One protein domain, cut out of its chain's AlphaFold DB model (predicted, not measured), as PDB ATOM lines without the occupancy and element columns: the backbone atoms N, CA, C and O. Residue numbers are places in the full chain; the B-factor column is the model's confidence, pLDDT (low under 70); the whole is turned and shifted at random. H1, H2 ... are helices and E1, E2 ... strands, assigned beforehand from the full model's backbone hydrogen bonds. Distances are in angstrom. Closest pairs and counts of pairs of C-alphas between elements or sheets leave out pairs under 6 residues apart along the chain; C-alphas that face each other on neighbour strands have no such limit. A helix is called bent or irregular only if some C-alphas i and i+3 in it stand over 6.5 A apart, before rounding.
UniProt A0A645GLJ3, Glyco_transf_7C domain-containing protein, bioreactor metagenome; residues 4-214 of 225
ATOM      1  N   VAL A   4     -72.544 191.197  -6.241       95.81
ATOM      2  CA  VAL A   4     -72.421 192.429  -5.456       95.81
ATOM      3  C   VAL A   4     -70.945 192.658  -5.160       95.81
ATOM      4  O   VAL A   4     -70.273 191.755  -4.666       95.81
ATOM      5  N   ALA A   5     -70.445 193.844  -5.492       95.19
ATOM      6  CA  ALA A   5     -69.089 194.286  -5.207       95.19
ATOM      7  C   ALA A   5     -69.066 195.148  -3.941       95.19
ATOM      8  O   ALA A   5     -69.868 196.074  -3.814       95.19
ATOM      9  N   SER A   6     -68.123 194.870  -3.048       93.88
ATOM     10  CA  SER A   6     -67.877 195.665  -1.846       93.88
ATOM     11  C   SER A   6     -67.095 196.945  -2.148       93.88
ATOM     12  O   SER A   6     -66.411 197.069  -3.169       93.88
ATOM     13  N   GLN A   7     -67.149 197.885  -1.213       91.81
ATOM     14  CA  GLN A   7     -66.245 199.027  -1.153       91.81
ATOM     15  C   GLN A   7     -64.904 198.573  -0.569       91.81
ATOM     16  O   GLN A   7     -64.876 197.962   0.494       91.81
ATOM     17  N   VAL A   8     -63.785 198.837  -1.244       91.69
ATOM     18  CA  VAL A   8     -62.479 198.272  -0.868       91.69
ATOM     19  C   VAL A   8     -61.480 199.357  -0.520       91.69
ATOM     20  O   VAL A   8     -61.197 200.241  -1.333       91.69
ATOM     21  N   TYR A   9     -60.876 199.222   0.651       90.38
ATOM     22  CA  TYR A   9     -59.798 200.065   1.142       90.38
ATOM     23  C   TYR A   9     -58.485 199.288   1.160       90.38
ATOM     24  O   TYR A   9     -58.454 198.085   1.432       90.38
ATOM     25  N   ASP A  10     -57.398 199.975   0.829       88.25
ATOM     26  CA  ASP A  10     -56.057 199.446   1.038       88.25
ATOM     27  C   ASP A  10     -55.759 199.377   2.539       88.25
ATOM     28  O   ASP A  10     -56.002 200.338   3.268       88.25
ATOM     29  N   PHE A  11     -55.263 198.224   2.986       86.50
ATOM     30  CA  PHE A  11     -55.039 197.956   4.407       86.50
ATOM     31  C   PHE A  11     -53.999 198.892   5.037       86.50
ATOM     32  O   PHE A  11     -54.192 199.348   6.158       86.50
ATOM     33  N   GLU A  12     -52.919 199.199   4.316       85.94
ATOM     34  CA  GLU A  12     -51.795 199.987   4.840       85.94
ATOM     35  C   GLU A  12     -52.114 201.483   4.883       85.94
ATOM     36  O   GLU A  12     -51.789 202.190   5.833       85.94
ATOM     37  N   THR A  13     -52.738 201.987   3.820       87.12
ATOM     38  CA  THR A  13     -52.917 203.428   3.606       87.12
ATOM     39  C   THR A  13     -54.304 203.931   3.986       87.12
ATOM     40  O   THR A  13     -54.504 205.140   4.081       87.12
ATOM     41  N   GLY A  14     -55.288 203.039   4.130       86.44
ATOM     42  CA  GLY A  14     -56.688 203.427   4.285       86.44
ATOM     43  C   GLY A  14     -57.305 204.054   3.043       86.44
ATOM     44  O   GLY A  14     -58.437 204.532   3.101       86.44
ATOM     45  N   ILE A  15     -56.598 204.071   1.909       87.81
ATOM     46  CA  ILE A  15     -57.065 204.711   0.681       87.81
ATOM     47  C   ILE A  15     -58.031 203.788  -0.064       87.81
ATOM     48  O   ILE A  15     -57.765 202.607  -0.306       87.81
ATOM     49  N   LEU A  16     -59.153 204.362  -0.494       86.69
ATOM     50  CA  LEU A  16     -60.154 203.718  -1.328       86.69
ATOM     51  C   LEU A  16     -59.539 203.249  -2.652       86.69
ATOM     52  O   LEU A  16     -59.151 204.028  -3.532       86.69
ATOM     53  N   SER A  17     -59.521 201.936  -2.815       84.31
ATOM     54  CA  SER A  17     -58.884 201.256  -3.935       84.31
ATOM     55  C   SER A  17     -59.903 200.552  -4.834       84.31
ATOM     56  O   SER A  17     -59.739 200.558  -6.055       84.31
ATOM     57  N   GLY A  18     -61.016 200.066  -4.277       87.12
ATOM     58  CA  GLY A  18     -62.157 199.518  -5.018       87.12
ATOM     59  C   GLY A  18     -63.452 200.248  -4.668       87.12
ATOM     60  O   GLY A  18     -63.725 200.513  -3.504       87.12
ATOM     61  N   ALA A  19     -64.236 200.593  -5.682       91.19
ATOM     62  CA  ALA A  19     -65.529 201.258  -5.545       91.19
ATOM     63  C   ALA A  19     -66.401 200.897  -6.756       91.19
ATOM     64  O   ALA A  19     -65.971 200.110  -7.606       91.19
ATOM     65  N   GLY A  20     -67.587 201.493  -6.880       92.19
ATOM     66  CA  GLY A  20     -68.436 201.308  -8.051       92.19
ATOM     67  C   GLY A  20     -67.684 201.670  -9.337       92.19
ATOM     68  O   GLY A  20     -67.147 202.771  -9.469       92.19
ATOM     69  N   GLN A  21     -67.620 200.747 -10.297       92.50
ATOM     70  CA  GLN A  21     -66.861 200.936 -11.529       92.50
ATOM     71  C   GLN A  21     -67.740 201.255 -12.722       92.50
ATOM     72  O   GLN A  21     -68.820 200.703 -12.945       92.50
ATOM     73  N   ILE A  22     -67.213 202.162 -13.529       88.69
ATOM     74  CA  ILE A  22     -67.834 202.701 -14.717       88.69
ATOM     75  C   ILE A  22     -67.138 202.099 -15.925       88.69
ATOM     76  O   ILE A  22     -65.918 202.170 -16.069       88.69
ATOM     77  N   GLY A  23     -67.941 201.547 -16.827       89.00
ATOM     78  CA  GLY A  23     -67.488 201.261 -18.176       89.00
ATOM     79  C   GLY A  23     -67.533 202.512 -19.038       89.00
ATOM     80  O   GLY A  23     -68.544 203.208 -19.042       89.00
ATOM     81  N   GLN A  24     -66.485 202.769 -19.813       91.88
ATOM     82  CA  GLN A  24     -66.518 203.739 -20.907       91.88
ATOM     83  C   GLN A  24     -65.824 203.163 -22.130       91.88
ATOM     84  O   GLN A  24     -64.679 202.720 -22.045       91.88
ATOM     85  N   PHE A  25     -66.481 203.198 -23.285       95.25
ATOM     86  CA  PHE A  25     -65.818 202.857 -24.534       95.25
ATOM     87  C   PHE A  25     -65.187 204.104 -25.149       95.25
ATOM     88  O   PHE A  25     -65.876 205.081 -25.433       95.25
ATOM     89  N   ARG A  26     -63.862 204.101 -25.317       94.94
ATOM     90  CA  ARG A  26     -63.132 205.246 -25.868       94.94
ATOM     91  C   ARG A  26     -61.824 204.825 -26.513       94.94
ATOM     92  O   ARG A  26     -60.987 204.202 -25.850       94.94
ATOM     93  N   ARG A  27     -61.587 205.301 -27.743       95.12
ATOM     94  CA  ARG A  27     -60.368 205.033 -28.526       95.12
ATOM     95  C   ARG A  27     -60.167 203.532 -28.724       95.12
ATOM     96  O   ARG A  27     -59.087 203.017 -28.456       95.12
ATOM     97  N   GLY A  28     -61.238 202.837 -29.097       96.50
ATOM     98  CA  GLY A  28     -61.222 201.401 -29.350       96.50
ATOM     99  C   GLY A  28     -61.138 200.517 -28.106       96.50
ATOM    100  O   GLY A  28     -60.879 199.326 -28.230       96.50
ATOM    101  N   TYR A  29     -61.330 201.053 -26.902       97.00
ATOM    102  CA  TYR A  29     -61.223 200.259 -25.681       97.00
ATOM    103  C   TYR A  29     -62.365 200.503 -24.710       97.00
ATOM    104  O   TYR A  29     -62.663 201.651 -24.383       97.00
ATOM    105  N   LEU A  30     -62.909 199.417 -24.161       96.75
ATOM    106  CA  LEU A  30     -63.685 199.432 -22.932       96.75
ATOM    107  C   LEU A  30     -62.728 199.668 -21.758       96.75
ATOM    108  O   LEU A  30     -61.857 198.853 -21.441       96.75
ATOM    109  N   ARG A  31     -62.855 200.843 -21.155       93.94
ATOM    110  CA  ARG A  31     -62.165 201.270 -19.942       93.94
ATOM    111  C   ARG A  31     -63.059 200.942 -18.759       93.94
ATOM    112  O   ARG A  31     -64.247 201.232 -18.806       93.94
ATOM    113  N   ILE A  32     -62.472 200.325 -17.742       91.94
ATOM    114  CA  ILE A  32     -63.175 199.768 -16.573       91.94
ATOM    115  C   ILE A  32     -62.647 200.334 -15.245       91.94
ATOM    116  O   ILE A  32     -63.052 199.902 -14.175       91.94
ATOM    117  N   HIS A  33     -61.729 201.302 -15.320       87.62
ATOM    118  CA  HIS A  33     -61.019 201.866 -14.164       87.62
ATOM    119  C   HIS A  33     -61.573 203.210 -13.694       87.62
ATOM    120  O   HIS A  33     -61.136 203.720 -12.664       87.62
ATOM    121  N   ASP A  34     -62.522 203.783 -14.433       88.31
ATOM    122  CA  ASP A  34     -63.241 204.964 -13.971       88.31
ATOM    123  C   ASP A  34     -64.168 204.529 -12.833       88.31
ATOM    124  O   ASP A  34     -64.867 203.521 -12.945       88.31
ATOM    125  N   ARG A  35     -64.147 205.256 -11.716       90.19
ATOM    126  CA  ARG A  35     -64.833 204.863 -10.480       90.19
ATOM    127  C   ARG A  35     -65.779 205.959 -10.016       90.19
ATOM    128  O   ARG A  35     -65.556 207.139 -10.283       90.19
ATOM    129  N   TYR A  36     -66.811 205.562  -9.293       90.12
ATOM    130  CA  TYR A  36     -67.629 206.450  -8.488       90.12
ATOM    131  C   TYR A  36     -67.679 205.938  -7.055       90.12
ATOM    132  O   TYR A  36     -67.589 204.737  -6.802       90.12
ATOM    133  N   PHE A  37     -67.798 206.873  -6.130       90.00
ATOM    134  CA  PHE A  37     -67.923 206.635  -4.709       90.00
ATOM    135  C   PHE A  37     -69.301 207.078  -4.236       90.00
ATOM    136  O   PHE A  37     -69.880 208.020  -4.782       90.00
ATOM    137  N   VAL A  38     -69.800 206.379  -3.227       88.19
ATOM    138  CA  VAL A  38     -71.028 206.716  -2.519       88.19
ATOM    139  C   VAL A  38     -70.705 206.651  -1.035       88.19
ATOM    140  O   VAL A  38     -70.101 205.678  -0.582       88.19
ATOM    141  N   GLU A  39     -71.087 207.683  -0.292       84.94
ATOM    142  CA  GLU A  39     -70.925 207.683   1.157       84.94
ATOM    143  C   GLU A  39     -71.832 206.615   1.802       84.94
ATOM    144  O   GLU A  39     -73.022 206.552   1.486       84.94
ATOM    145  N   PRO A  40     -71.306 205.763   2.707       79.69
ATOM    146  CA  PRO A  40     -72.088 204.681   3.317       79.69
ATOM    147  C   PRO A  40     -73.251 205.157   4.194       79.69
ATOM    148  O   PRO A  40     -74.177 204.395   4.444       79.69
ATOM    149  N   GLU A  41     -73.190 206.388   4.695       74.38
ATOM    150  CA  GLU A  41     -74.155 206.946   5.653       74.38
ATOM    151  C   GLU A  41     -75.420 207.493   4.981       74.38
ATOM    152  O   GLU A  41     -76.335 207.958   5.656       74.38
ATOM    153  N   VAL A  42     -75.502 207.410   3.652       68.12
ATOM    154  CA  VAL A  42     -76.657 207.894   2.899       68.12
ATOM    155  C   VAL A  42     -77.814 206.888   2.973       68.12
ATOM    156  O   VAL A  42     -77.612 205.670   3.097       68.12
ATOM    157  N   GLU A  43     -79.042 207.411   2.908       70.56
ATOM    158  CA  GLU A  43     -80.261 206.614   2.755       70.56
ATOM    159  C   GLU A  43     -80.118 205.594   1.621       70.56
ATOM    160  O   GLU A  43     -79.389 205.806   0.644       70.56
ATOM    161  N   GLU A  44     -80.783 204.446   1.781       69.81
ATOM    162  CA  GLU A  44     -80.785 203.437   0.730       69.81
ATOM    163  C   GLU A  44     -81.345 204.036  -0.559       69.81
ATOM    164  O   GLU A  44     -82.379 204.704  -0.530       69.81
ATOM    165  N   PRO A  45     -80.663 203.832  -1.695       73.88
ATOM    166  CA  PRO A  45     -81.153 204.380  -2.939       73.88
ATOM    167  C   PRO A  45     -82.424 203.637  -3.358       73.88
ATOM    168  O   PRO A  45     -82.506 202.414  -3.235       73.88
ATOM    169  N   ASP A  46     -83.362 204.348  -3.986       74.31
ATOM    170  CA  ASP A  46     -84.552 203.738  -4.605       74.31
ATOM    171  C   ASP A  46     -84.189 202.655  -5.640       74.31
ATOM    172  O   ASP A  46     -84.977 201.763  -5.955       74.31
ATOM    173  N   MET A  47     -82.980 202.748  -6.202       78.75
ATOM    174  CA  MET A  47     -82.440 201.836  -7.202       78.75
ATOM    175  C   MET A  47     -81.024 201.394  -6.823       78.75
ATOM    176  O   MET A  47     -80.218 202.216  -6.394       78.75
ATOM    177  N   PRO A  48     -80.648 200.124  -7.058       87.19
ATOM    178  CA  PRO A  48     -79.321 199.639  -6.704       87.19
ATOM    179  C   PRO A  48     -78.221 200.372  -7.480       87.19
ATOM    180  O   PRO A  48     -78.337 200.594  -8.692       87.19
ATOM    181  N   TYR A  49     -77.100 200.649  -6.813       91.38
ATOM    182  CA  TYR A  49     -75.889 201.113  -7.482       91.38
ATOM    183  C   TYR A  49     -75.344 200.009  -8.386       91.38
ATOM    184  O   TYR A  49     -75.081 198.896  -7.939       91.38
ATOM    185  N   LEU A  50     -75.181 200.299  -9.677       94.75
ATOM    186  CA  LEU A  50     -74.697 199.325 -10.655       94.75
ATOM    187  C   LEU A  50     -73.212 199.530 -10.947       94.75
ATOM    188  O   LEU A  50     -72.735 200.655 -11.091       94.75
ATOM    189  N   THR A  51     -72.481 198.437 -11.114       95.25
ATOM    190  CA  THR A  51     -71.067 198.451 -11.501       95.25
ATOM    191  C   THR A  51     -70.849 197.581 -12.732       95.25
ATOM    192  O   THR A  51     -71.600 196.636 -12.989       95.25
ATOM    193  N   ILE A  52     -69.832 197.896 -13.534       96.19
ATOM    194  CA  ILE A  52     -69.539 197.106 -14.736       96.19
ATOM    195  C   ILE A  52     -69.034 195.703 -14.410       96.19
ATOM    196  O   ILE A  52     -69.365 194.757 -15.126       96.19
ATOM    197  N   TYR A  53     -68.296 195.552 -13.315       96.69
ATOM    198  CA  TYR A  53     -67.877 194.251 -12.822       96.69
ATOM    199  C   TYR A  53     -67.743 194.238 -11.305       96.69
ATOM    200  O   TYR A  53     -67.677 195.291 -10.665       96.69
ATOM    201  N   ALA A  54     -67.749 193.030 -10.747       94.06
ATOM    202  CA  ALA A  54     -67.464 192.794  -9.345       94.06
ATOM    203  C   ALA A  54     -66.085 192.150  -9.223       94.06
ATOM    204  O   ALA A  54     -65.860 191.084  -9.795       94.06
ATOM    205  N   THR A  55     -65.176 192.820  -8.515       86.25
ATOM    206  CA  THR A  55     -63.794 192.370  -8.330       86.25
ATOM    207  C   THR A  55     -63.760 191.053  -7.564       86.25
ATOM    208  O   THR A  55     -64.297 190.966  -6.461       86.25
ATOM    209  N   GLY A  56     -63.090 190.034  -8.111       72.06
ATOM    210  CA  GLY A  56     -63.166 188.663  -7.587       72.06
ATOM    211  C   GLY A  56     -62.711 188.479  -6.129       72.06
ATOM    212  O   GLY A  56     -63.171 187.558  -5.465       72.06
ATOM    213  N   GLY A  57     -61.844 189.358  -5.612       80.44
ATOM    214  CA  GLY A  57     -61.356 189.313  -4.224       80.44
ATOM    215  C   GLY A  57     -62.239 190.024  -3.190       80.44
ATOM    216  O   GLY A  57     -61.929 189.990  -2.004       80.44
ATOM    217  N   SER A  58     -63.309 190.694  -3.620       90.19
ATOM    218  CA  SER A  58     -64.153 191.534  -2.760       90.19
ATOM    219  C   SER A  58     -65.594 191.581  -3.278       90.19
ATOM    220  O   SER A  58     -66.191 192.653  -3.426       90.19
ATOM    221  N   ALA A  59     -66.120 190.416  -3.648       94.06
ATOM    222  CA  ALA A  59     -67.441 190.282  -4.235       94.06
ATOM    223  C   ALA A  59     -68.141 189.001  -3.784       94.06
ATOM    224  O   ALA A  59     -67.505 187.982  -3.516       94.06
ATOM    225  N   MET A  60     -69.470 189.048  -3.782       95.50
ATOM    226  CA  MET A  60     -70.327 187.874  -3.656       95.50
ATOM    227  C   MET A  60     -71.033 187.606  -4.981       95.50
ATOM    228  O   MET A  60     -71.508 188.533  -5.637       95.50
ATOM    229  N   TYR A  61     -71.136 186.330  -5.348       97.06
ATOM    230  CA  TYR A  61     -71.833 185.872  -6.547       97.06
ATOM    231  C   TYR A  61     -73.036 185.017  -6.160       97.06
ATOM    232  O   TYR A  61     -72.961 184.178  -5.261       97.06
ATOM    233  N   ASP A  62     -74.134 185.187  -6.886       98.06
ATOM    234  CA  ASP A  62     -75.249 184.254  -6.846       98.06
ATOM    235  C   ASP A  62     -74.795 182.911  -7.429       98.06
ATOM    236  O   ASP A  62     -74.451 182.820  -8.611       98.06
ATOM    237  N   ARG A  63     -74.755 181.872  -6.589       97.19
ATOM    238  CA  ARG A  63     -74.167 180.576  -6.948       97.19
ATOM    239  C   ARG A  63     -74.838 179.955  -8.169       97.19
ATOM    240  O   ARG A  63     -74.147 179.455  -9.055       97.19
ATOM    241  N   GLU A  64     -76.166 179.959  -8.213       98.25
ATOM    242  CA  GLU A  64     -76.918 179.327  -9.296       98.25
ATOM    243  C   GLU A  64     -76.675 180.048 -10.617       98.25
ATOM    244  O   GLU A  64     -76.335 179.407 -11.610       98.25
ATOM    245  N   LYS A  65     -76.745 181.384 -10.623       98.38
ATOM    246  CA  LYS A  65     -76.470 182.180 -11.826       98.38
ATOM    247  C   LYS A  65     -75.006 182.065 -12.249       98.38
ATOM    248  O   LYS A  65     -74.737 181.958 -13.442       98.38
ATOM    249  N   PHE A  66     -74.060 182.049 -11.308       97.81
ATOM    250  CA  PHE A  66     -72.630 181.881 -11.590       97.81
ATOM    251  C   PHE A  66     -72.345 180.557 -12.301       97.81
ATOM    252  O   PHE A  66     -71.699 180.543 -13.348       97.81
ATOM    253  N   LEU A  67     -72.887 179.453 -11.784       97.38
ATOM    254  CA  LEU A  67     -72.745 178.143 -12.416       97.38
ATOM    255  C   LEU A  67     -73.505 178.059 -13.742       97.38
ATOM    256  O   LEU A  67     -72.973 177.506 -14.702       97.38
ATOM    257  N   ALA A  68     -74.694 178.658 -13.836       96.38
ATOM    258  CA  ALA A  68     -75.502 178.652 -15.056       96.38
ATOM    259  C   ALA A  68     -74.807 179.339 -16.241       96.38
ATOM    260  O   ALA A  68     -74.985 178.921 -17.386       96.38
ATOM    261  N   ILE A  69     -73.990 180.367 -15.989       95.50
ATOM    262  CA  ILE A  69     -73.212 181.028 -17.046       95.50
ATOM    263  C   ILE A  69     -71.848 180.371 -17.304       95.50
ATOM    264  O   ILE A  69     -71.143 180.811 -18.211       95.50
ATOM    265  N   GLY A  70     -71.486 179.330 -16.545       95.38
ATOM    266  CA  GLY A  70     -70.247 178.559 -16.696       95.38
ATOM    267  C   GLY A  70     -69.078 179.008 -15.812       95.38
ATOM    268  O   GLY A  70     -67.955 178.585 -16.058       95.38
ATOM    269  N   GLY A  71     -69.312 179.860 -14.809       95.38
ATOM    270  CA  GLY A  71     -68.268 180.364 -13.909       95.38
ATOM    271  C   GLY A  71     -67.161 181.136 -14.635       95.38
ATOM    272  O   GLY A  71     -67.410 181.716 -15.691       95.38
ATOM    273  N   PHE A  72     -65.947 181.167 -14.080       95.62
ATOM    274  CA  PHE A  72     -64.788 181.801 -14.722       95.62
ATOM    275  C   PHE A  72     -64.289 180.993 -15.926       95.62
ATOM    276  O   PHE A  72     -64.154 179.773 -15.850       95.62
ATOM    277  N   ASP A  73     -63.954 181.679 -17.022       94.75
ATOM    278  CA  ASP A  73     -63.365 181.034 -18.197       94.75
ATOM    279  C   ASP A  73     -61.834 180.946 -18.055       94.75
ATOM    280  O   ASP A  73     -61.133 181.953 -17.932       94.75
ATOM    281  N   THR A  74     -61.305 179.722 -18.124       94.19
ATOM    282  CA  THR A  74     -59.859 179.427 -18.101       94.19
ATOM    283  C   THR A  74     -59.058 180.109 -19.217       94.19
ATOM    284  O   THR A  74     -57.838 180.237 -19.109       94.19
ATOM    285  N   LEU A  75     -59.713 180.625 -20.264       94.62
ATOM    286  CA  LEU A  75     -59.097 181.502 -21.262       94.62
ATOM    287  C   LEU A  75     -58.379 182.699 -20.612       94.62
ATOM    288  O   LEU A  75     -57.349 183.148 -21.120       94.62
ATOM    289  N   TYR A  76     -58.902 183.184 -19.483       95.38
ATOM    290  CA  TYR A  76     -58.397 184.341 -18.743       95.38
ATOM    291  C   TYR A  76     -57.342 183.976 -17.689       95.38
ATOM    292  O   TYR A  76     -56.761 184.858 -17.061       95.38
ATOM    293  N   SER A  77     -57.002 182.697 -17.531       91.69
ATOM    294  CA  SER A  77     -55.948 182.275 -16.610       91.69
ATOM    295  C   SER A  77     -54.572 182.850 -16.993       91.69
ATOM    296  O   SER A  77     -54.259 183.010 -18.181       91.69
ATOM    297  N   PRO A  78     -53.682 183.111 -16.020       91.06
ATOM    298  CA  PRO A  78     -53.832 182.853 -14.581       91.06
ATOM    299  C   PRO A  78     -54.476 183.989 -13.765       91.06
ATOM    300  O   PRO A  78     -54.755 183.770 -12.592       91.06
ATOM    301  N   TYR A  79     -54.660 185.179 -14.340       91.00
ATOM    302  CA  TYR A  79     -55.228 186.358 -13.671       91.00
ATOM    303  C   TYR A  79     -55.526 187.469 -14.684       91.00
ATOM    304  O   TYR A  79     -54.982 187.479 -15.791       91.00
ATOM    305  N   GLY A  80     -56.267 188.477 -14.237       90.81
ATOM    306  CA  GLY A  80     -56.588 189.694 -14.968       90.81
ATOM    307  C   GLY A  80     -57.772 189.507 -15.915       90.81
ATOM    308  O   GLY A  80     -57.737 188.650 -16.796       90.81
ATOM    309  N   TRP A  81     -58.767 190.393 -15.810       95.75
ATOM    310  CA  TRP A  81     -59.973 190.434 -16.654       95.75
ATOM    311  C   TRP A  81     -60.941 189.248 -16.523       95.75
ATOM    312  O   TRP A  81     -61.991 189.285 -17.158       95.75
ATOM    313  N   GLU A  82     -60.653 188.229 -15.719       96.12
ATOM    314  CA  GLU A  82     -61.555 187.105 -15.445       96.12
ATOM    315  C   GLU A  82     -62.850 187.559 -14.756       96.12
ATOM    316  O   GLU A  82     -63.941 187.101 -15.097       96.12
ATOM    317  N   ASP A  83     -62.732 188.510 -13.833       95.81
ATOM    318  CA  ASP A  83     -63.827 189.125 -13.088       95.81
ATOM    319  C   ASP A  83     -64.633 190.106 -13.953       95.81
ATOM    320  O   ASP A  83     -65.871 190.122 -13.916       95.81
ATOM    321  N   VAL A  84     -63.939 190.868 -14.799       97.12
ATOM    322  CA  VAL A  84     -64.539 191.731 -15.821       97.12
ATOM    323  C   VAL A  84     -65.337 190.898 -16.820       97.12
ATOM    324  O   VAL A  84     -66.487 191.219 -17.112       97.12
ATOM    325  N   GLU A  85     -64.754 189.823 -17.347       97.31
ATOM    326  CA  GLU A  85     -65.376 189.022 -18.396       97.31
ATOM    327  C   GLU A  85     -66.616 188.276 -17.901       97.31
ATOM    328  O   GLU A  85     -67.668 188.363 -18.546       97.31
ATOM    329  N   VAL A  86     -66.547 187.625 -16.734       97.56
ATOM    330  CA  VAL A  86     -67.707 186.911 -16.179       97.56
ATOM    331  C   VAL A  86     -68.857 187.877 -15.877       97.56
ATOM    332  O   VAL A  86     -70.023 187.571 -16.136       97.56
ATOM    333  N   SER A  87     -68.533 189.091 -15.420       98.00
ATOM    334  CA  SER A  87     -69.517 190.147 -15.177       98.00
ATOM    335  C   SER A  87     -70.136 190.654 -16.479       98.00
ATOM    336  O   SER A  87     -71.354 190.817 -16.557       98.00
ATOM    337  N   ILE A  88     -69.335 190.844 -17.534       97.81
ATOM    338  CA  ILE A  88     -69.838 191.199 -18.867       97.81
ATOM    339  C   ILE A  88     -70.775 190.106 -19.390       97.81
ATOM    340  O   ILE A  88     -71.840 190.434 -19.911       97.81
ATOM    341  N   ARG A  89     -70.438 188.818 -19.242       97.38
ATOM    342  CA  ARG A  89     -71.348 187.721 -19.616       97.38
ATOM    343  C   ARG A  89     -72.671 187.802 -18.873       97.38
ATOM    344  O   ARG A  89     -73.718 187.745 -19.514       97.38
ATOM    345  N   ALA A  90     -72.633 187.993 -17.557       98.19
ATOM    346  CA  ALA A  90     -73.839 188.138 -16.753       98.19
ATOM    347  C   ALA A  90     -74.705 189.320 -17.225       98.19
ATOM    348  O   ALA A  90     -75.907 189.164 -17.446       98.19
ATOM    349  N   TRP A  91     -74.089 190.481 -17.461       98.00
ATOM    350  CA  TRP A  91     -74.758 191.670 -17.987       98.00
ATOM    351  C   TRP A  91     -75.412 191.434 -19.351       98.00
ATOM    352  O   TRP A  91     -76.562 191.836 -19.567       98.00
ATOM    353  N   ARG A  92     -74.689 190.767 -20.258       97.81
ATOM    354  CA  ARG A  92     -75.162 190.405 -21.599       97.81
ATOM    355  C   ARG A  92     -76.329 189.424 -21.563       97.81
ATOM    356  O   ARG A  92     -77.143 189.463 -22.477       97.81
ATOM    357  N   LEU A  93     -76.434 188.595 -20.526       97.25
ATOM    358  CA  LEU A  93     -77.534 187.648 -20.301       97.25
ATOM    359  C   LEU A  93     -78.715 188.245 -19.521       97.25
ATOM    360  O   LEU A  93     -79.649 187.530 -19.176       97.25
ATOM    361  N   GLY A  94     -78.707 189.551 -19.250       96.94
ATOM    362  CA  GLY A  94     -79.845 190.225 -18.623       96.94
ATOM    363  C   GLY A  94     -79.710 190.405 -17.113       96.94
ATOM    364  O   GLY A  94     -80.474 191.175 -16.526       96.94
ATOM    365  N   TYR A  95     -78.698 189.813 -16.481       97.88
ATOM    366  CA  TYR A  95     -78.424 190.059 -15.069       97.88
ATOM    367  C   TYR A  95     -77.802 191.440 -14.829       97.88
ATOM    368  O   TYR A  95     -77.544 192.202 -15.759       97.88
ATOM    369  N   THR A  96     -77.607 191.772 -13.558       97.38
ATOM    370  CA  THR A  96     -77.043 193.039 -13.088       97.38
ATOM    371  C   THR A  96     -75.940 192.761 -12.083       97.38
ATOM    372  O   THR A  96     -76.025 191.791 -11.325       97.38
ATOM    373  N   VAL A  97     -74.928 193.621 -12.053       97.62
ATOM    374  CA  VAL A  97     -73.874 193.597 -11.037       97.62
ATOM    375  C   VAL A  97     -73.999 194.857 -10.196       97.62
ATOM    376  O   VAL A  97     -74.081 195.959 -10.743       97.62
ATOM    377  N   HIS A  98     -74.105 194.678  -8.884       95.44
ATOM    378  CA  HIS A  98     -74.382 195.749  -7.935       95.44
ATOM    379  C   HIS A  98     -73.108 196.163  -7.196       95.44
ATOM    380  O   HIS A  98     -72.149 195.397  -7.110       95.44
ATOM    381  N   TYR A  99     -73.115 197.377  -6.668       93.69
ATOM    382  CA  TYR A  99     -72.100 197.934  -5.788       93.69
ATOM    383  C   TYR A  99     -72.740 198.249  -4.434       93.69
ATOM    384  O   TYR A  99     -73.774 198.909  -4.399       93.69
ATOM    385  N   GLU A 100     -72.142 197.773  -3.344       92.75
ATOM    386  CA  GLU A 100     -72.645 197.968  -1.982       92.75
ATOM    387  C   GLU A 100     -71.681 198.860  -1.176       92.75
ATOM    388  O   GLU A 100     -70.684 198.358  -0.640       92.75
ATOM    389  N   PRO A 101     -71.933 200.183  -1.088       90.31
ATOM    390  CA  PRO A 101     -71.059 201.106  -0.363       90.31
ATOM    391  C   PRO A 101     -71.033 200.853   1.152       90.31
ATOM    392  O   PRO A 101     -70.043 201.184   1.807       90.31
ATOM    393  N   LYS A 102     -72.070 200.222   1.722       90.12
ATOM    394  CA  LYS A 102     -72.147 199.896   3.157       90.12
ATOM    395  C   LYS A 102     -71.378 198.628   3.536       90.12
ATOM    396  O   LYS A 102     -71.303 198.293   4.714       90.12
ATOM    397  N   SER A 103     -70.760 197.945   2.570       91.00
ATOM    398  CA  SER A 103     -69.918 196.763   2.785       91.00
ATOM    399  C   SER A 103     -68.437 197.114   2.575       91.00
ATOM    400  O   SER A 103     -67.924 196.943   1.465       91.00
ATOM    401  N   PRO A 104     -67.727 197.639   3.594       91.06
ATOM    402  CA  PRO A 104     -66.300 197.907   3.494       91.06
ATOM    403  C   PRO A 104     -65.477 196.624   3.664       91.06
ATOM    404  O   PRO A 104     -65.673 195.857   4.604       91.06
ATOM    405  N   VAL A 105     -64.500 196.430   2.785       91.75
ATOM    406  CA  VAL A 105     -63.497 195.365   2.847       91.75
ATOM    407  C   VAL A 105     -62.111 195.996   2.842       91.75
ATOM    408  O   VAL A 105     -61.849 196.948   2.108       91.75
ATOM    409  N   TRP A 106     -61.210 195.439   3.643       88.88
ATOM    410  CA  TRP A 106     -59.814 195.851   3.705       88.88
ATOM    411  C   TRP A 106     -58.946 194.808   3.012       88.88
ATOM    412  O   TRP A 106     -59.048 193.618   3.306       88.88
ATOM    413  N   HIS A 107     -58.118 195.239   2.063       86.50
ATOM    414  CA  HIS A 107     -57.347 194.338   1.214       86.50
ATOM    415  C   HIS A 107     -55.891 194.795   1.092       86.50
ATOM    416  O   HIS A 107     -55.618 195.970   0.855       86.50
ATOM    417  N   HIS A 108     -54.950 193.853   1.195       82.81
ATOM    418  CA  HIS A 108     -53.541 194.104   0.891       82.81
ATOM    419  C   HIS A 108     -53.302 193.949  -0.615       82.81
ATOM    420  O   HIS A 108     -53.334 192.843  -1.164       82.81
ATOM    421  N   PHE A 109     -53.071 195.056  -1.316       72.62
ATOM    422  CA  PHE A 109     -52.895 195.017  -2.763       72.62
ATOM    423  C   PHE A 109     -51.526 194.458  -3.175       72.62
ATOM    424  O   PHE A 109     -50.486 194.790  -2.620       72.62
ATOM    425  N   SER A 110     -51.521 193.652  -4.242       63.09
ATOM    426  CA  SER A 110     -50.311 193.157  -4.923       63.09
ATOM    427  C   SER A 110     -49.366 192.256  -4.109       63.09
ATOM    428  O   SER A 110     -48.276 191.951  -4.597       63.09
ATOM    429  N   SER A 111     -49.782 191.743  -2.948       59.56
ATOM    430  CA  SER A 111     -48.932 190.926  -2.065       59.56
ATOM    431  C   SER A 111     -48.415 189.635  -2.712       59.56
ATOM    432  O   SER A 111     -47.312 189.194  -2.409       59.56
ATOM    433  N   THR A 112     -49.162 189.040  -3.648       60.69
ATOM    434  CA  THR A 112     -48.809 187.727  -4.223       60.69
ATOM    435  C   THR A 112     -48.198 187.825  -5.622       60.69
ATOM    436  O   THR A 112     -47.106 187.313  -5.865       60.69
ATOM    437  N   ILE A 113     -48.887 188.480  -6.565       64.38
ATOM    438  CA  ILE A 113     -48.446 188.549  -7.972       64.38
ATOM    439  C   ILE A 113     -47.285 189.534  -8.138       64.38
ATOM    440  O   ILE A 113     -46.321 189.223  -8.838       64.38
ATOM    441  N   GLY A 114     -47.353 190.692  -7.473       62.06
ATOM    442  CA  GLY A 114     -46.352 191.756  -7.601       62.06
ATOM    443  C   GLY A 114     -44.967 191.361  -7.089       62.06
ATOM    444  O   GLY A 114     -43.972 191.875  -7.589       62.06
ATOM    445  N   GLN A 115     -44.898 190.417  -6.143       64.25
ATOM    446  CA  GLN A 115     -43.639 189.930  -5.573       64.25
ATOM    447  C   GLN A 115     -43.011 188.786  -6.381       64.25
ATOM    448  O   GLN A 115     -41.792 188.648  -6.410       64.25
ATOM    449  N   LYS A 116     -43.830 187.951  -7.037       75.44
ATOM    450  CA  LYS A 116     -43.376 186.689  -7.652       75.44
ATOM    451  C   LYS A 116     -43.250 186.734  -9.172       75.44
ATOM    452  O   LYS A 116     -42.545 185.904  -9.739       75.44
ATOM    453  N   ILE A 117     -43.941 187.654  -9.851       80.00
ATOM    454  CA  ILE A 117     -44.004 187.684 -11.318       80.00
ATOM    455  C   ILE A 117     -43.488 189.027 -11.847       80.00
ATOM    456  O   ILE A 117     -43.957 190.080 -11.412       80.00
ATOM    457  N   PRO A 118     -42.582 189.029 -12.847       86.12
ATOM    458  CA  PRO A 118     -42.122 190.266 -13.464       86.12
ATOM    459  C   PRO A 118     -43.285 191.098 -14.010       86.12
ATOM    460  O   PRO A 118     -44.120 190.597 -14.766       86.12
ATOM    461  N   LYS A 119     -43.287 192.403 -13.716       85.38
ATOM    462  CA  LYS A 119     -44.323 193.357 -14.158       85.38
ATOM    463  C   LYS A 119     -44.610 193.291 -15.662       85.38
ATOM    464  O   LYS A 119     -45.757 193.406 -16.079       85.38
ATOM    465  N   LYS A 120     -43.581 193.051 -16.482       88.75
ATOM    466  CA  LYS A 120     -43.733 192.875 -17.934       88.75
ATOM    467  C   LYS A 120     -44.628 191.683 -18.282       88.75
ATOM    468  O   LYS A 120     -45.512 191.806 -19.122       88.75
ATOM    469  N   SER A 121     -44.442 190.549 -17.610       89.56
ATOM    470  CA  SER A 121     -45.259 189.346 -17.804       89.56
ATOM    471  C   SER A 121     -46.704 189.565 -17.355       89.56
ATOM    472  O   SER A 121     -47.623 189.172 -18.070       89.56
ATOM    473  N   VAL A 122     -46.898 190.264 -16.230       90.62
ATOM    474  CA  VAL A 122     -48.231 190.668 -15.749       90.62
ATOM    475  C   VAL A 122     -48.943 191.530 -16.793       90.62
ATOM    476  O   VAL A 122     -50.083 191.243 -17.151       90.62
ATOM    477  N   ASN A 123     -48.252 192.529 -17.348       91.38
ATOM    478  CA  ASN A 123     -48.806 193.411 -18.376       91.38
ATOM    479  C   ASN A 123     -49.189 192.655 -19.657       91.38
ATOM    480  O   ASN A 123     -50.240 192.931 -20.228       91.38
ATOM    481  N   VAL A 124     -48.368 191.694 -20.098       94.56
ATOM    482  CA  VAL A 124     -48.681 190.851 -21.265       94.56
ATOM    483  C   VAL A 124     -49.972 190.068 -21.036       94.56
ATOM    484  O   VAL A 124     -50.829 190.047 -21.914       94.56
ATOM    485  N   ILE A 125     -50.112 189.422 -19.875       95.25
ATOM    486  CA  ILE A 125     -51.292 188.608 -19.546       95.25
ATOM    487  C   ILE A 125     -52.537 189.490 -19.442       95.25
ATOM    488  O   ILE A 125     -53.547 189.188 -20.077       95.25
ATOM    489  N   TYR A 126     -52.442 190.607 -18.717       94.94
ATOM    490  CA  TYR A 126     -53.542 191.552 -18.559       94.94
ATOM    491  C   TYR A 126     -54.015 192.105 -19.913       94.94
ATOM    492  O   TYR A 126     -55.207 192.076 -20.210       94.94
ATOM    493  N   GLU A 127     -53.094 192.567 -20.766       95.62
ATOM    494  CA  GLU A 127     -53.458 193.139 -22.066       95.62
ATOM    495  C   GLU A 127     -53.951 192.069 -23.048       95.62
ATOM    496  O   GLU A 127     -54.902 192.316 -23.784       95.62
ATOM    497  N   ARG A 128     -53.392 190.851 -23.020       97.12
ATOM    498  CA  ARG A 128     -53.912 189.712 -23.795       97.12
ATOM    499  C   ARG A 128     -55.370 189.453 -23.423       97.12
ATOM    500  O   ARG A 128     -56.229 189.394 -24.293       97.12
ATOM    501  N   ASN A 129     -55.656 189.325 -22.132       98.12
ATOM    502  CA  ASN A 129     -57.002 189.046 -21.637       98.12
ATOM    503  C   ASN A 129     -57.985 190.159 -21.995       98.12
ATOM    504  O   ASN A 129     -59.087 189.890 -22.475       98.12
ATOM    505  N   ARG A 130     -57.543 191.411 -21.878       97.69
ATOM    506  CA  ARG A 130     -58.287 192.571 -22.352       97.69
ATOM    507  C   ARG A 130     -58.627 192.469 -23.835       97.69
ATOM    508  O   ARG A 130     -59.803 192.560 -24.176       97.69
ATOM    509  N   ILE A 131     -57.644 192.254 -24.708       97.94
ATOM    510  CA  ILE A 131     -57.847 192.125 -26.160       97.94
ATOM    511  C   ILE A 131     -58.836 190.994 -26.471       97.94
ATOM    512  O   ILE A 131     -59.805 191.209 -27.200       97.94
ATOM    513  N   MET A 132     -58.661 189.820 -25.857       98.38
ATOM    514  CA  MET A 132     -59.576 188.687 -26.034       98.38
ATOM    515  C   MET A 132     -61.012 189.049 -25.639       98.38
ATOM    516  O   MET A 132     -61.932 188.809 -26.419       98.38
ATOM    517  N   ALA A 133     -61.220 189.706 -24.492       98.19
ATOM    518  CA  ALA A 133     -62.548 190.174 -24.089       98.19
ATOM    519  C   ALA A 133     -63.154 191.163 -25.102       98.19
ATOM    520  O   ALA A 133     -64.346 191.093 -25.404       98.19
ATOM    521  N   HIS A 134     -62.349 192.053 -25.686       98.31
ATOM    522  CA  HIS A 134     -62.839 192.983 -26.706       98.31
ATOM    523  C   HIS A 134     -63.293 192.231 -27.964       98.31
ATOM    524  O   HIS A 134     -64.382 192.482 -28.481       98.31
ATOM    525  N   TRP A 135     -62.502 191.261 -28.422       98.31
ATOM    526  CA  TRP A 135     -62.826 190.460 -29.603       98.31
ATOM    527  C   TRP A 135     -64.057 189.573 -29.384       98.31
ATOM    528  O   TRP A 135     -64.851 189.385 -30.308       98.31
ATOM    529  N   ILE A 136     -64.272 189.079 -28.164       98.06
ATOM    530  CA  ILE A 136     -65.437 188.256 -27.825       98.06
ATOM    531  C   ILE A 136     -66.705 189.106 -27.663       98.06
ATOM    532  O   ILE A 136     -67.750 188.742 -28.208       98.06
ATOM    533  N   HIS A 137     -66.647 190.231 -26.939       97.69
ATOM    534  CA  HIS A 137     -67.860 190.894 -26.438       97.69
ATOM    535  C   HIS A 137     -68.265 192.188 -27.144       97.69
ATOM    536  O   HIS A 137     -69.432 192.568 -27.047       97.69
ATOM    537  N   LEU A 138     -67.369 192.873 -27.862       97.50
ATOM    538  CA  LEU A 138     -67.742 194.126 -28.522       97.50
ATOM    539  C   LEU A 138     -68.704 193.899 -29.694       97.50
ATOM    540  O   LEU A 138     -68.532 192.969 -30.490       97.50
ATOM    541  N   GLY A 139     -69.680 194.800 -29.838       95.50
ATOM    542  CA  GLY A 139     -70.490 194.911 -31.055       95.50
ATOM    543  C   GLY A 139     -69.628 195.276 -32.268       95.50
ATOM    544  O   GLY A 139     -68.497 195.727 -32.105       95.50
ATOM    545  N   LEU A 140     -70.137 195.075 -33.487       95.00
ATOM    546  CA  LEU A 140     -69.330 195.193 -34.711       95.00
ATOM    547  C   LEU A 140     -68.639 196.561 -34.849       95.00
ATOM    548  O   LEU A 140     -67.430 196.602 -35.036       95.00
ATOM    549  N   ASN A 141     -69.370 197.664 -34.665       96.62
ATOM    550  CA  ASN A 141     -68.811 199.018 -34.788       96.62
ATOM    551  C   ASN A 141     -67.710 199.291 -33.751       96.62
ATOM    552  O   ASN A 141     -66.634 199.776 -34.091       96.62
ATOM    553  N   MET A 142     -67.948 198.908 -32.492       97.56
ATOM    554  CA  MET A 142     -66.956 199.036 -31.419       97.56
ATOM    555  C   MET A 142     -65.741 198.135 -31.671       97.56
ATOM    556  O   MET A 142     -64.614 198.519 -31.381       97.56
ATOM    557  N   LEU A 143     -65.947 196.937 -32.222       97.81
ATOM    558  CA  LEU A 143     -64.860 196.030 -32.572       97.81
ATOM    559  C   LEU A 143     -64.006 196.602 -33.708       97.81
ATOM    560  O   LEU A 143     -62.786 196.537 -33.626       97.81
ATOM    561  N   LEU A 144     -64.617 197.195 -34.735       97.88
ATOM    562  CA  LEU A 144     -63.884 197.864 -35.811       97.88
ATOM    563  C   LEU A 144     -63.038 199.022 -35.270       97.88
ATOM    564  O   LEU A 144     -61.843 199.086 -35.560       97.88
ATOM    565  N   GLU A 145     -63.612 199.879 -34.418       98.19
ATOM    566  CA  GLU A 145     -62.852 200.936 -33.739       98.19
ATOM    567  C   GLU A 145     -61.711 200.340 -32.898       98.19
ATOM    568  O   GLU A 145     -60.577 200.819 -32.955       98.19
ATOM    569  N   HIS A 146     -61.977 199.259 -32.160       98.06
ATOM    570  CA  HIS A 146     -60.960 198.545 -31.394       98.06
ATOM    571  C   HIS A 146     -59.805 198.077 -32.273       98.06
ATOM    572  O   HIS A 146     -58.660 198.363 -31.943       98.06
ATOM    573  N   ILE A 147     -60.078 197.424 -33.402       97.62
ATOM    574  CA  ILE A 147     -59.043 196.946 -34.321       97.62
ATOM    575  C   ILE A 147     -58.214 198.114 -34.872       97.62
ATOM    576  O   ILE A 147     -56.984 198.052 -34.843       97.62
ATOM    577  N   VAL A 148     -58.851 199.213 -35.286       97.12
ATOM    578  CA  VAL A 148     -58.144 200.413 -35.762       97.12
ATOM    579  C   VAL A 148     -57.194 200.954 -34.688       97.12
ATOM    580  O   VAL A 148     -56.001 201.129 -34.941       97.12
ATOM    581  N   PHE A 149     -57.672 201.167 -33.459       96.81
ATOM    582  CA  PHE A 149     -56.825 201.678 -32.377       96.81
ATOM    583  C   PHE A 149     -55.798 200.658 -31.874       96.81
ATOM    584  O   PHE A 149     -54.720 201.060 -31.428       96.81
ATOM    585  N   LEU A 150     -56.086 199.356 -31.954       95.31
ATOM    586  CA  LEU A 150     -55.152 198.286 -31.611       95.31
ATOM    587  C   LEU A 150     -53.885 198.412 -32.466       95.31
ATOM    588  O   LEU A 150     -52.783 198.457 -31.913       95.31
ATOM    589  N   PHE A 151     -54.055 198.580 -33.782       92.31
ATOM    590  CA  PHE A 151     -52.956 198.726 -34.737       92.31
ATOM    591  C   PHE A 151     -52.333 200.127 -34.755       92.31
ATOM    592  O   PHE A 151     -51.113 200.223 -34.827       92.31
ATOM    593  N   ILE A 152     -53.100 201.213 -34.580       93.50
ATOM    594  CA  ILE A 152     -52.534 202.576 -34.445       93.50
ATOM    595  C   ILE A 152     -51.584 202.676 -33.243       93.50
ATOM    596  O   ILE A 152     -50.582 203.393 -33.280       93.50
ATOM    597  N   ASN A 153     -51.888 201.974 -32.152       90.25
ATOM    598  CA  ASN A 153     -51.054 202.003 -30.957       90.25
ATOM    599  C   ASN A 153     -49.839 201.070 -31.048       90.25
ATOM    600  O   ASN A 153     -48.893 201.263 -30.284       90.25
ATOM    601  N   LEU A 154     -49.818 200.098 -31.964       90.00
ATOM    602  CA  LEU A 154     -48.736 199.117 -32.060       90.00
ATOM    603  C   LEU A 154     -47.364 199.760 -32.370       90.00
ATOM    604  O   LEU A 154     -46.436 199.514 -31.594       90.00
ATOM    605  N   PRO A 155     -47.207 200.654 -33.372       89.31
ATOM    606  CA  PRO A 155     -45.933 201.333 -33.630       89.31
ATOM    607  C   PRO A 155     -45.417 202.125 -32.426       89.31
ATOM    608  O   PRO A 155     -44.235 202.053 -32.103       89.31
ATOM    609  N   ARG A 156     -46.306 202.825 -31.702       85.00
ATOM    610  CA  ARG A 156     -45.927 203.572 -30.487       85.00
ATOM    611  C   ARG A 156     -45.309 202.662 -29.426       85.00
ATOM    612  O   ARG A 156     -44.341 203.051 -28.778       85.00
ATOM    613  N   HIS A 157     -45.854 201.463 -29.239       84.69
ATOM    614  CA  HIS A 157     -45.337 200.511 -28.255       84.69
ATOM    615  C   HIS A 157     -44.013 199.886 -28.701       84.69
ATOM    616  O   HIS A 157     -43.117 199.736 -27.876       84.69
ATOM    617  N   ILE A 158     -43.842 199.608 -29.997       81.12
ATOM    618  CA  ILE A 158     -42.575 199.099 -30.543       81.12
ATOM    619  C   ILE A 158     -41.462 200.146 -30.395       81.12
ATOM    620  O   ILE A 158     -40.408 199.840 -29.844       81.12
ATOM    621  N   ILE A 159     -41.715 201.399 -30.795       83.88
ATOM    622  CA  ILE A 159     -40.734 202.498 -30.714       83.88
ATOM    623  C   ILE A 159     -40.326 202.786 -29.262       83.88
ATOM    624  O   ILE A 159     -39.173 203.102 -28.990       83.88
ATOM    625  N   THR A 160     -41.250 202.642 -28.307       82.31
ATOM    626  CA  THR A 160     -40.963 202.837 -26.874       82.31
ATOM    627  C   THR A 160     -40.379 201.597 -26.183       82.31
ATOM    628  O   THR A 160     -40.243 201.589 -24.960       82.31
ATOM    629  N   GLY A 161     -40.050 200.537 -26.934       76.75
ATOM    630  CA  GLY A 161     -39.482 199.291 -26.404       76.75
ATOM    631  C   GLY A 161     -40.454 198.457 -25.560       76.75
ATOM    632  O   GLY A 161     -40.033 197.534 -24.859       76.75
ATOM    633  N   LYS A 162     -41.754 198.767 -25.617       80.88
ATOM    634  CA  LYS A 162     -42.835 198.095 -24.884       80.88
ATOM    635  C   LYS A 162     -43.389 196.909 -25.673       80.88
ATOM    636  O   LYS A 162     -44.537 196.902 -26.127       80.88
ATOM    637  N   TRP A 163     -42.552 195.890 -25.850       87.69
ATOM    638  CA  TRP A 163     -42.884 194.657 -26.575       87.69
ATOM    639  C   TRP A 163     -44.038 193.856 -25.954       87.69
ATOM    640  O   TRP A 163     -44.596 192.974 -26.609       87.69
ATOM    641  N   GLU A 164     -44.429 194.162 -24.714       90.31
ATOM    642  CA  GLU A 164     -45.531 193.515 -24.004       90.31
ATOM    643  C   GLU A 164     -46.838 193.578 -24.801       90.31
ATOM    644  O   GLU A 164     -47.567 192.590 -24.878       90.31
ATOM    645  N   TYR A 165     -47.098 194.717 -25.447       91.38
ATOM    646  CA  TYR A 165     -48.307 194.946 -26.232       91.38
ATOM    647  C   TYR A 165     -48.336 194.094 -27.512       91.38
ATOM    648  O   TYR A 165     -49.328 193.429 -27.803       91.38
ATOM    649  N   ALA A 166     -47.215 194.025 -28.240       93.56
ATOM    650  CA  ALA A 166     -47.089 193.168 -29.421       93.56
ATOM    651  C   ALA A 166     -47.221 191.677 -29.058       93.56
ATOM    652  O   ALA A 166     -47.916 190.919 -29.738       93.56
ATOM    653  N   LYS A 167     -46.609 191.262 -27.941       95.31
ATOM    654  CA  LYS A 167     -46.714 189.892 -27.427       95.31
ATOM    655  C   LYS A 167     -48.150 189.543 -27.028       95.31
ATOM    656  O   LYS A 167     -48.610 188.450 -27.349       95.31
ATOM    657  N   ALA A 168     -48.872 190.461 -26.384       96.06
ATOM    658  CA  ALA A 168     -50.279 190.279 -26.028       96.06
ATOM    659  C   ALA A 168     -51.174 190.058 -27.261       96.06
ATOM    660  O   ALA A 168     -52.020 189.160 -27.255       96.06
ATOM    661  N   ILE A 169     -50.947 190.812 -28.343       96.19
ATOM    662  CA  ILE A 169     -51.652 190.629 -29.622       96.19
ATOM    663  C   ILE A 169     -51.363 189.238 -30.202       96.19
ATOM    664  O   ILE A 169     -52.295 188.497 -30.513       96.19
ATOM    665  N   ALA A 170     -50.088 188.847 -30.295       96.38
ATOM    666  CA  ALA A 170     -49.700 187.536 -30.819       96.38
ATOM    667  C   ALA A 170     -50.313 186.380 -30.003       96.38
ATOM    668  O   ALA A 170     -50.850 185.429 -30.569       96.38
ATOM    669  N   GLU A 171     -50.297 186.476 -28.671       96.75
ATOM    670  CA  GLU A 171     -50.924 185.489 -27.783       96.75
ATOM    671  C   GLU A 171     -52.452 185.428 -27.925       96.75
ATOM    672  O   GLU A 171     -53.037 184.354 -27.755       96.75
ATOM    673  N   SER A 172     -53.097 186.549 -28.260       97.12
ATOM    674  CA  SER A 172     -54.536 186.598 -28.540       97.12
ATOM    675  C   SER A 172     -54.862 185.894 -29.861       97.12
ATOM    676  O   SER A 172     -55.790 185.090 -29.919       97.12
ATOM    677  N   PHE A 173     -54.049 186.094 -30.906       97.50
ATOM    678  CA  PHE A 173     -54.207 185.394 -32.187       97.50
ATOM    679  C   PHE A 173     -54.023 183.878 -32.078       97.50
ATOM    680  O   PHE A 173     -54.777 183.133 -32.699       97.50
ATOM    681  N   LYS A 174     -53.112 183.391 -31.224       97.62
ATOM    682  CA  LYS A 174     -52.984 181.945 -30.939       97.62
ATOM    683  C   LYS A 174     -54.283 181.313 -30.417       97.62
ATOM    684  O   LYS A 174     -54.456 180.103 -30.507       97.62
ATOM    685  N   ARG A 175     -55.199 182.122 -29.873       97.31
ATOM    686  CA  ARG A 175     -56.486 181.704 -29.293       97.31
ATOM    687  C   ARG A 175     -57.684 182.075 -30.175       97.31
ATOM    688  O   ARG A 175     -58.825 181.939 -29.737       97.31
ATOM    689  N   ILE A 176     -57.453 182.503 -31.420       97.12
ATOM    690  CA  ILE A 176     -58.497 183.067 -32.286       97.12
ATOM    691  C   ILE A 176     -59.672 182.111 -32.527       97.12
ATOM    692  O   ILE A 176     -60.822 182.538 -32.488       97.12
ATOM    693  N   ASN A 177     -59.415 180.808 -32.675       97.25
ATOM    694  CA  ASN A 177     -60.475 179.815 -32.886       97.25
ATOM    695  C   ASN A 177     -61.431 179.731 -31.684       97.25
ATOM    696  O   ASN A 177     -62.650 179.671 -31.857       97.25
ATOM    697  N   TYR A 178     -60.890 179.788 -30.463       96.00
ATOM    698  CA  TYR A 178     -61.693 179.819 -29.240       96.00
ATOM    699  C   TYR A 178     -62.483 181.128 -29.138       96.00
ATOM    700  O   TYR A 178     -63.681 181.114 -28.871       96.00
ATOM    701  N   ILE A 179     -61.833 182.257 -29.438       97.69
ATOM    702  CA  ILE A 179     -62.448 183.591 -29.439       97.69
ATOM    703  C   ILE A 179     -63.634 183.654 -30.409       97.69
ATOM    704  O   ILE A 179     -64.708 184.115 -30.031       97.69
ATOM    705  N   ILE A 180     -63.480 183.146 -31.635       97.19
ATOM    706  CA  ILE A 180     -64.556 183.096 -32.636       97.19
ATOM    707  C   ILE A 180     -65.716 182.227 -32.135       97.19
ATOM    708  O   ILE A 180     -66.877 182.642 -32.216       97.19
ATOM    709  N   LYS A 181     -65.415 181.046 -31.574       96.31
ATOM    710  CA  LYS A 181     -66.421 180.144 -30.993       96.31
ATOM    711  C   LYS A 181     -67.218 180.845 -29.888       96.31
ATOM    712  O   LYS A 181     -68.449 180.812 -29.914       96.31
ATOM    713  N   MET A 182     -66.537 181.511 -28.958       95.69
ATOM    714  CA  MET A 182     -67.164 182.235 -27.848       95.69
ATOM    715  C   MET A 182     -67.970 183.440 -28.323       95.69
ATOM    716  O   MET A 182     -69.115 183.613 -27.910       95.69
ATOM    717  N   ARG A 183     -67.434 184.229 -29.259       96.19
ATOM    718  CA  ARG A 183     -68.150 185.359 -29.859       96.19
ATOM    719  C   ARG A 183     -69.483 184.914 -30.458       96.19
ATOM    720  O   ARG A 183     -70.510 185.533 -30.182       96.19
ATOM    721  N   LYS A 184     -69.489 183.828 -31.240       95.69
ATOM    722  CA  LYS A 184     -70.719 183.268 -31.825       95.69
ATOM    723  C   LYS A 184     -71.694 182.807 -30.740       95.69
ATOM    724  O   LYS A 184     -72.871 183.151 -30.803       95.69
ATOM    725  N   ALA A 185     -71.202 182.072 -29.741       93.19
ATOM    726  CA  ALA A 185     -72.024 181.547 -28.652       93.19
ATOM    727  C   ALA A 185     -72.708 182.658 -27.837       93.19
ATOM    728  O   ALA A 185     -73.905 182.572 -27.571       93.19
ATOM    729  N   TYR A 186     -71.974 183.714 -27.474       92.75
ATOM    730  CA  TYR A 186     -72.522 184.802 -26.665       92.75
ATOM    731  C   TYR A 186     -73.391 185.763 -27.468       92.75
ATOM    732  O   TYR A 186     -74.406 186.219 -26.950       92.75
ATOM    733  N   ASN A 187     -73.061 186.044 -28.732       91.38
ATOM    734  CA  ASN A 187     -73.908 186.893 -29.573       91.38
ATOM    735  C   ASN A 187     -75.300 186.285 -29.791       91.38
ATOM    736  O   ASN A 187     -76.270 187.029 -29.785       91.38
ATOM    737  N   GLY A 188     -75.411 184.957 -29.902       88.31
ATOM    738  CA  GLY A 188     -76.704 184.282 -30.059       88.31
ATOM    739  C   GLY A 188     -77.599 184.286 -28.813       88.31
ATOM    740  O   GLY A 188     -78.781 183.986 -28.927       88.31
ATOM    741  N   LYS A 189     -77.058 184.609 -27.630       91.12
ATOM    742  CA  LYS A 189     -77.788 184.611 -26.345       91.12
ATOM    743  C   LYS A 189     -77.894 186.001 -25.706       91.12
ATOM    744  O   LYS A 189     -78.465 186.145 -24.631       91.12
ATOM    745  N   SER A 190     -77.275 187.006 -26.321       93.38
ATOM    746  CA  SER A 190     -77.129 188.341 -25.745       93.38
ATOM    747  C   SER A 190     -78.464 189.077 -25.764       93.38
ATOM    748  O   SER A 190     -79.016 189.304 -26.833       93.38
ATOM    749  N   VAL A 191     -78.927 189.526 -24.601       96.81
ATOM    750  CA  VAL A 191     -80.070 190.446 -24.467       96.81
ATOM    751  C   VAL A 191     -79.635 191.897 -24.264       96.81
ATOM    752  O   VAL A 191     -80.461 192.797 -24.350       96.81
ATOM    753  N   ARG A 192     -78.346 192.141 -23.984       95.94
ATOM    754  CA  ARG A 192     -77.746 193.486 -23.957       95.94
ATOM    755  C   ARG A 192     -76.422 193.529 -24.700       95.94
ATOM    756  O   ARG A 192     -75.627 192.589 -24.632       95.94
ATOM    757  N   SER A 193     -76.176 194.639 -25.374       96.00
ATOM    758  CA  SER A 193     -74.894 195.051 -25.931       96.00
ATOM    759  C   SER A 193     -74.036 195.769 -24.882       96.00
ATOM    760  O   SER A 193     -74.531 196.232 -23.856       96.00
ATOM    761  N   ILE A 194     -72.729 195.892 -25.140       96.50
ATOM    762  CA  ILE A 194     -71.813 196.628 -24.250       96.50
ATOM    763  C   ILE A 194     -72.219 198.100 -24.104       96.50
ATOM    764  O   ILE A 194     -72.119 198.649 -23.012       96.50
ATOM    765  N   ASP A 195     -72.704 198.722 -25.178       95.06
ATOM    766  CA  ASP A 195     -73.165 200.111 -25.154       95.06
ATOM    767  C   ASP A 195     -74.380 200.294 -24.228       95.06
ATOM    768  O   ASP A 195     -74.383 201.179 -23.376       95.06
ATOM    769  N   GLU A 196     -75.365 199.394 -24.303       96.00
ATOM    770  CA  GLU A 196     -76.524 199.405 -23.400       96.00
ATOM    771  C   GLU A 196     -76.122 199.175 -21.941       96.00
ATOM    772  O   GLU A 196     -76.662 199.823 -21.045       96.00
ATOM    773  N   ILE A 197     -75.155 198.287 -21.689       96.44
ATOM    774  CA  ILE A 197     -74.625 198.034 -20.341       96.44
ATOM    775  C   ILE A 197     -73.987 199.307 -19.778       96.44
ATOM    776  O   ILE A 197     -74.329 199.738 -18.677       96.44
ATOM    777  N   VAL A 198     -73.100 199.941 -20.551       94.81
ATOM    778  CA  VAL A 198     -72.428 201.190 -20.168       94.81
ATOM    779  C   VAL A 198     -73.445 202.301 -19.903       94.81
ATOM    780  O   VAL A 198     -73.382 202.942 -18.853       94.81
ATOM    781  N   LYS A 199     -74.417 202.495 -20.802       93.69
ATOM    782  CA  LYS A 199     -75.486 203.492 -20.646       93.69
ATOM    783  C   LYS A 199     -76.331 203.236 -19.403       93.69
ATOM    784  O   LYS A 199     -76.576 204.172 -18.650       93.69
ATOM    785  N   LYS A 200     -76.711 201.982 -19.141       93.38
ATOM    786  CA  LYS A 200     -77.514 201.609 -17.969       93.38
ATOM    787  C   LYS A 200     -76.785 201.869 -16.649       93.38
ATOM    788  O   LYS A 200     -77.397 202.344 -15.697       93.38
ATOM    789  N   ILE A 201     -75.486 201.580 -16.588       92.44
ATOM    790  CA  ILE A 201     -74.658 201.880 -15.410       92.44
ATOM    791  C   ILE A 201     -74.472 203.390 -15.252       92.44
ATOM    792  O   ILE A 201     -74.414 203.897 -14.140       92.44
ATOM    793  N   LEU A 202     -74.345 204.141 -16.347       88.69
ATOM    794  CA  LEU A 202     -74.287 205.602 -16.285       88.69
ATOM    795  C   LEU A 202     -75.603 206.201 -15.784       88.69
ATOM    796  O   LEU A 202     -75.559 207.079 -14.932       88.69
ATOM    797  N   SER A 203     -76.751 205.694 -16.239       86.06
ATOM    798  CA  SER A 203     -78.062 206.184 -15.809       86.06
ATOM    799  C   SER A 203     -78.421 205.807 -14.372       86.06
ATOM    800  O   SER A 203     -79.260 206.469 -13.788       86.06
ATOM    801  N   SER A 204     -77.818 204.765 -13.787       80.31
ATOM    802  CA  SER A 204     -78.058 204.404 -12.379       80.31
ATOM    803  C   SER A 204     -77.297 205.287 -11.383       80.31
ATOM    804  O   SER A 204     -77.378 205.057 -10.183       80.31
ATOM    805  N   LYS A 205     -76.511 206.261 -11.858       70.81
ATOM    806  CA  LYS A 205     -75.724 207.194 -11.028       70.81
ATOM    807  C   LYS A 205     -76.468 208.504 -10.794       70.81
ATOM    808  O   LYS A 205     -75.889 209.581 -10.901       70.81
ATOM    809  N   THR A 206     -77.766 208.427 -10.561       56.84
ATOM    810  CA  THR A 206     -78.601 209.605 -10.343       56.84
ATOM    811  C   THR A 206     -78.799 209.786  -8.846       56.84
ATOM    812  O   THR A 206     -79.524 209.017  -8.228       56.84
ATOM    813  N   GLY A 207     -78.109 210.769  -8.270       61.25
ATOM    814  CA  GLY A 207     -78.209 211.136  -6.859       61.25
ATOM    815  C   GLY A 207     -77.154 212.180  -6.497       61.25
ATOM    816  O   GLY A 207     -76.031 212.127  -7.002       61.25
ATOM    817  N   SER A 208     -77.500 213.142  -5.640       58.88
ATOM    818  CA  SER A 208     -76.591 214.186  -5.132       58.88
ATOM    819  C   SER A 208     -75.412 213.631  -4.316       58.88
ATOM    820  O   SER A 208     -74.452 214.350  -4.057       58.88
ATOM    821  N   ASN A 209     -75.465 212.351  -3.951       73.62
ATOM    822  CA  ASN A 209     -74.504 211.634  -3.122       73.62
ATOM    823  C   ASN A 209     -73.471 210.793  -3.901       73.62
ATOM    824  O   ASN A 209     -72.666 210.089  -3.288       73.62
ATOM    825  N   VAL A 210     -73.489 210.820  -5.239       82.69
ATOM    826  CA  VAL A 210     -72.540 210.064  -6.071       82.69
ATOM    827  C   VAL A 210     -71.360 210.950  -6.474       82.69
ATOM    828  O   VAL A 210     -71.507 211.886  -7.259       82.69
ATOM    829  N   GLN A 211     -70.156 210.612  -6.009       86.31
ATOM    830  CA  GLN A 211     -68.926 211.324  -6.362       86.31
ATOM    831  C   GLN A 211     -68.140 210.570  -7.440       86.31
ATOM    832  O   GLN A 211     -67.720 209.432  -7.242       86.31
ATOM    833  N   ILE A 212     -67.866 211.209  -8.581       85.00
ATOM    834  CA  ILE A 212     -66.964 210.637  -9.593       85.00
ATOM    835  C   ILE A 212     -65.516 210.793  -9.135       85.00
ATOM    836  O   ILE A 212     -65.045 211.901  -8.876       85.00
ATOM    837  N   LEU A 213     -64.791 209.678  -9.089       82.69
ATOM    838  CA  LEU A 213     -63.383 209.672  -8.732       82.69
ATOM    839  C   LEU A 213     -62.547 209.911  -9.984       82.69
ATOM    840  O   LEU A 213     -62.598 209.140 -10.944       82.69
ATOM    841  N   ASN A 214     -61.744 210.968  -9.963       70.00
ATOM    842  CA  ASN A 214     -60.686 211.160 -10.946       70.00
ATOM    843  C   ASN A 214     -59.342 210.686 -10.365       70.00
ATOM    844  O   ASN A 214     -59.233 210.387  -9.179       70.00
TER     845      ASN A 214
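Overview. This is residues 4 to 214 of the 225 residues of the protein "Glyco_transf_7C domain-containing protein" of bioreactor metagenome (UniProt A0A645GLJ3). Two small, strongly twisted sheets stand partly face to face with their strands crossed, a sandwich of E1, E2, E5, E6 and E3, E4, E7; at one end of it lies an up-and-down bundle of helices H4, H5 and H6, with H7 packed on H4. H8 covers E3, and H2 sits near the middle, packed on H8. The printed part has 211 residues, with eight named helices and seven named strands in the order E1 E2 E3 E4 E5 H1 H2 E6 H3 H4 H5 H6 H7 H8 E7; the class is mixed. The first sheet is branched at E1 and mixed; the second runs E3 E4 E7, antiparallel. The whole is compact, with a radius of gyration of the C-alphas of 17.5 A and spans of 49 by 42 by 31 A.

Along the chain. The branched sheet holds E1, residues 4 to 10, from C-alpha 4 at (-72.421, 192.429, -5.456), E2, 16 to 18, E5, 59 to 61, and E6, 97 to 107, 20.6 A long, which bends by 92 degrees at residue 102. The other holds E3, 20 to 26, E4, 29 to 38, 26.0 A, and E7, 210 to 213, ending at C-alpha 213 at (-63.383, 209.672, -8.732). The helices are H1, 63 to 68; H2, 82 to 92; H3, 113 to 116; H4, 119 to 137, 26.7 A; H5, 140 to 159, 29.8 A; H6, 163 to 173; H7, 176 to 187; and H8, 194 to 203.

Arrangement. E6 is parallel to E1, N 5 and O 98 being 2.8 A apart; on the other side of E1 are E2, with N 8 and O 18 at 2.8 A, and E5, with N 4 and O 60 at 2.9 A, both antiparallel to it. Across the sandwich the strands cross at 78 degrees. In the hairpin E3 and E4, N 22 and O 34 are 2.8 A apart; between E4 and E7, N 37 and O 211 are 2.8 A apart. H8 lies over E3 at a height of 7.4 A over the sheet. H4, the hub, touches H6 at a steep tilt of 38 degrees, with C-alphas of Arg 128 and Ala 168 closest at 4.3 A, and H7, with those of Ile 136 and Arg 183 at 4.5 A. H4 and H5 only just touch, with 3 pairs of C-alphas within 8 A. H5 is only just irregular, C-alphas 152 and 155 being 6.8 A apart. H1 is near H2; H3 touches no helix. Every O i to N i+4 pair is within hydrogen-bond range in H1, H2, H4, H6, H7 and H8; in H5 14 of 16 are, and H3 is too short for one.

Size, cuts and confidence. The C-alphas of Glu 43 and Ile 159, the two farthest apart, are 52.0 A apart. The printed part has no cut. The links E4 to E5 and H1 to H2 are long. The pLDDT is under 70 at residues 42, 44, 110 to 115 and 206 to 208.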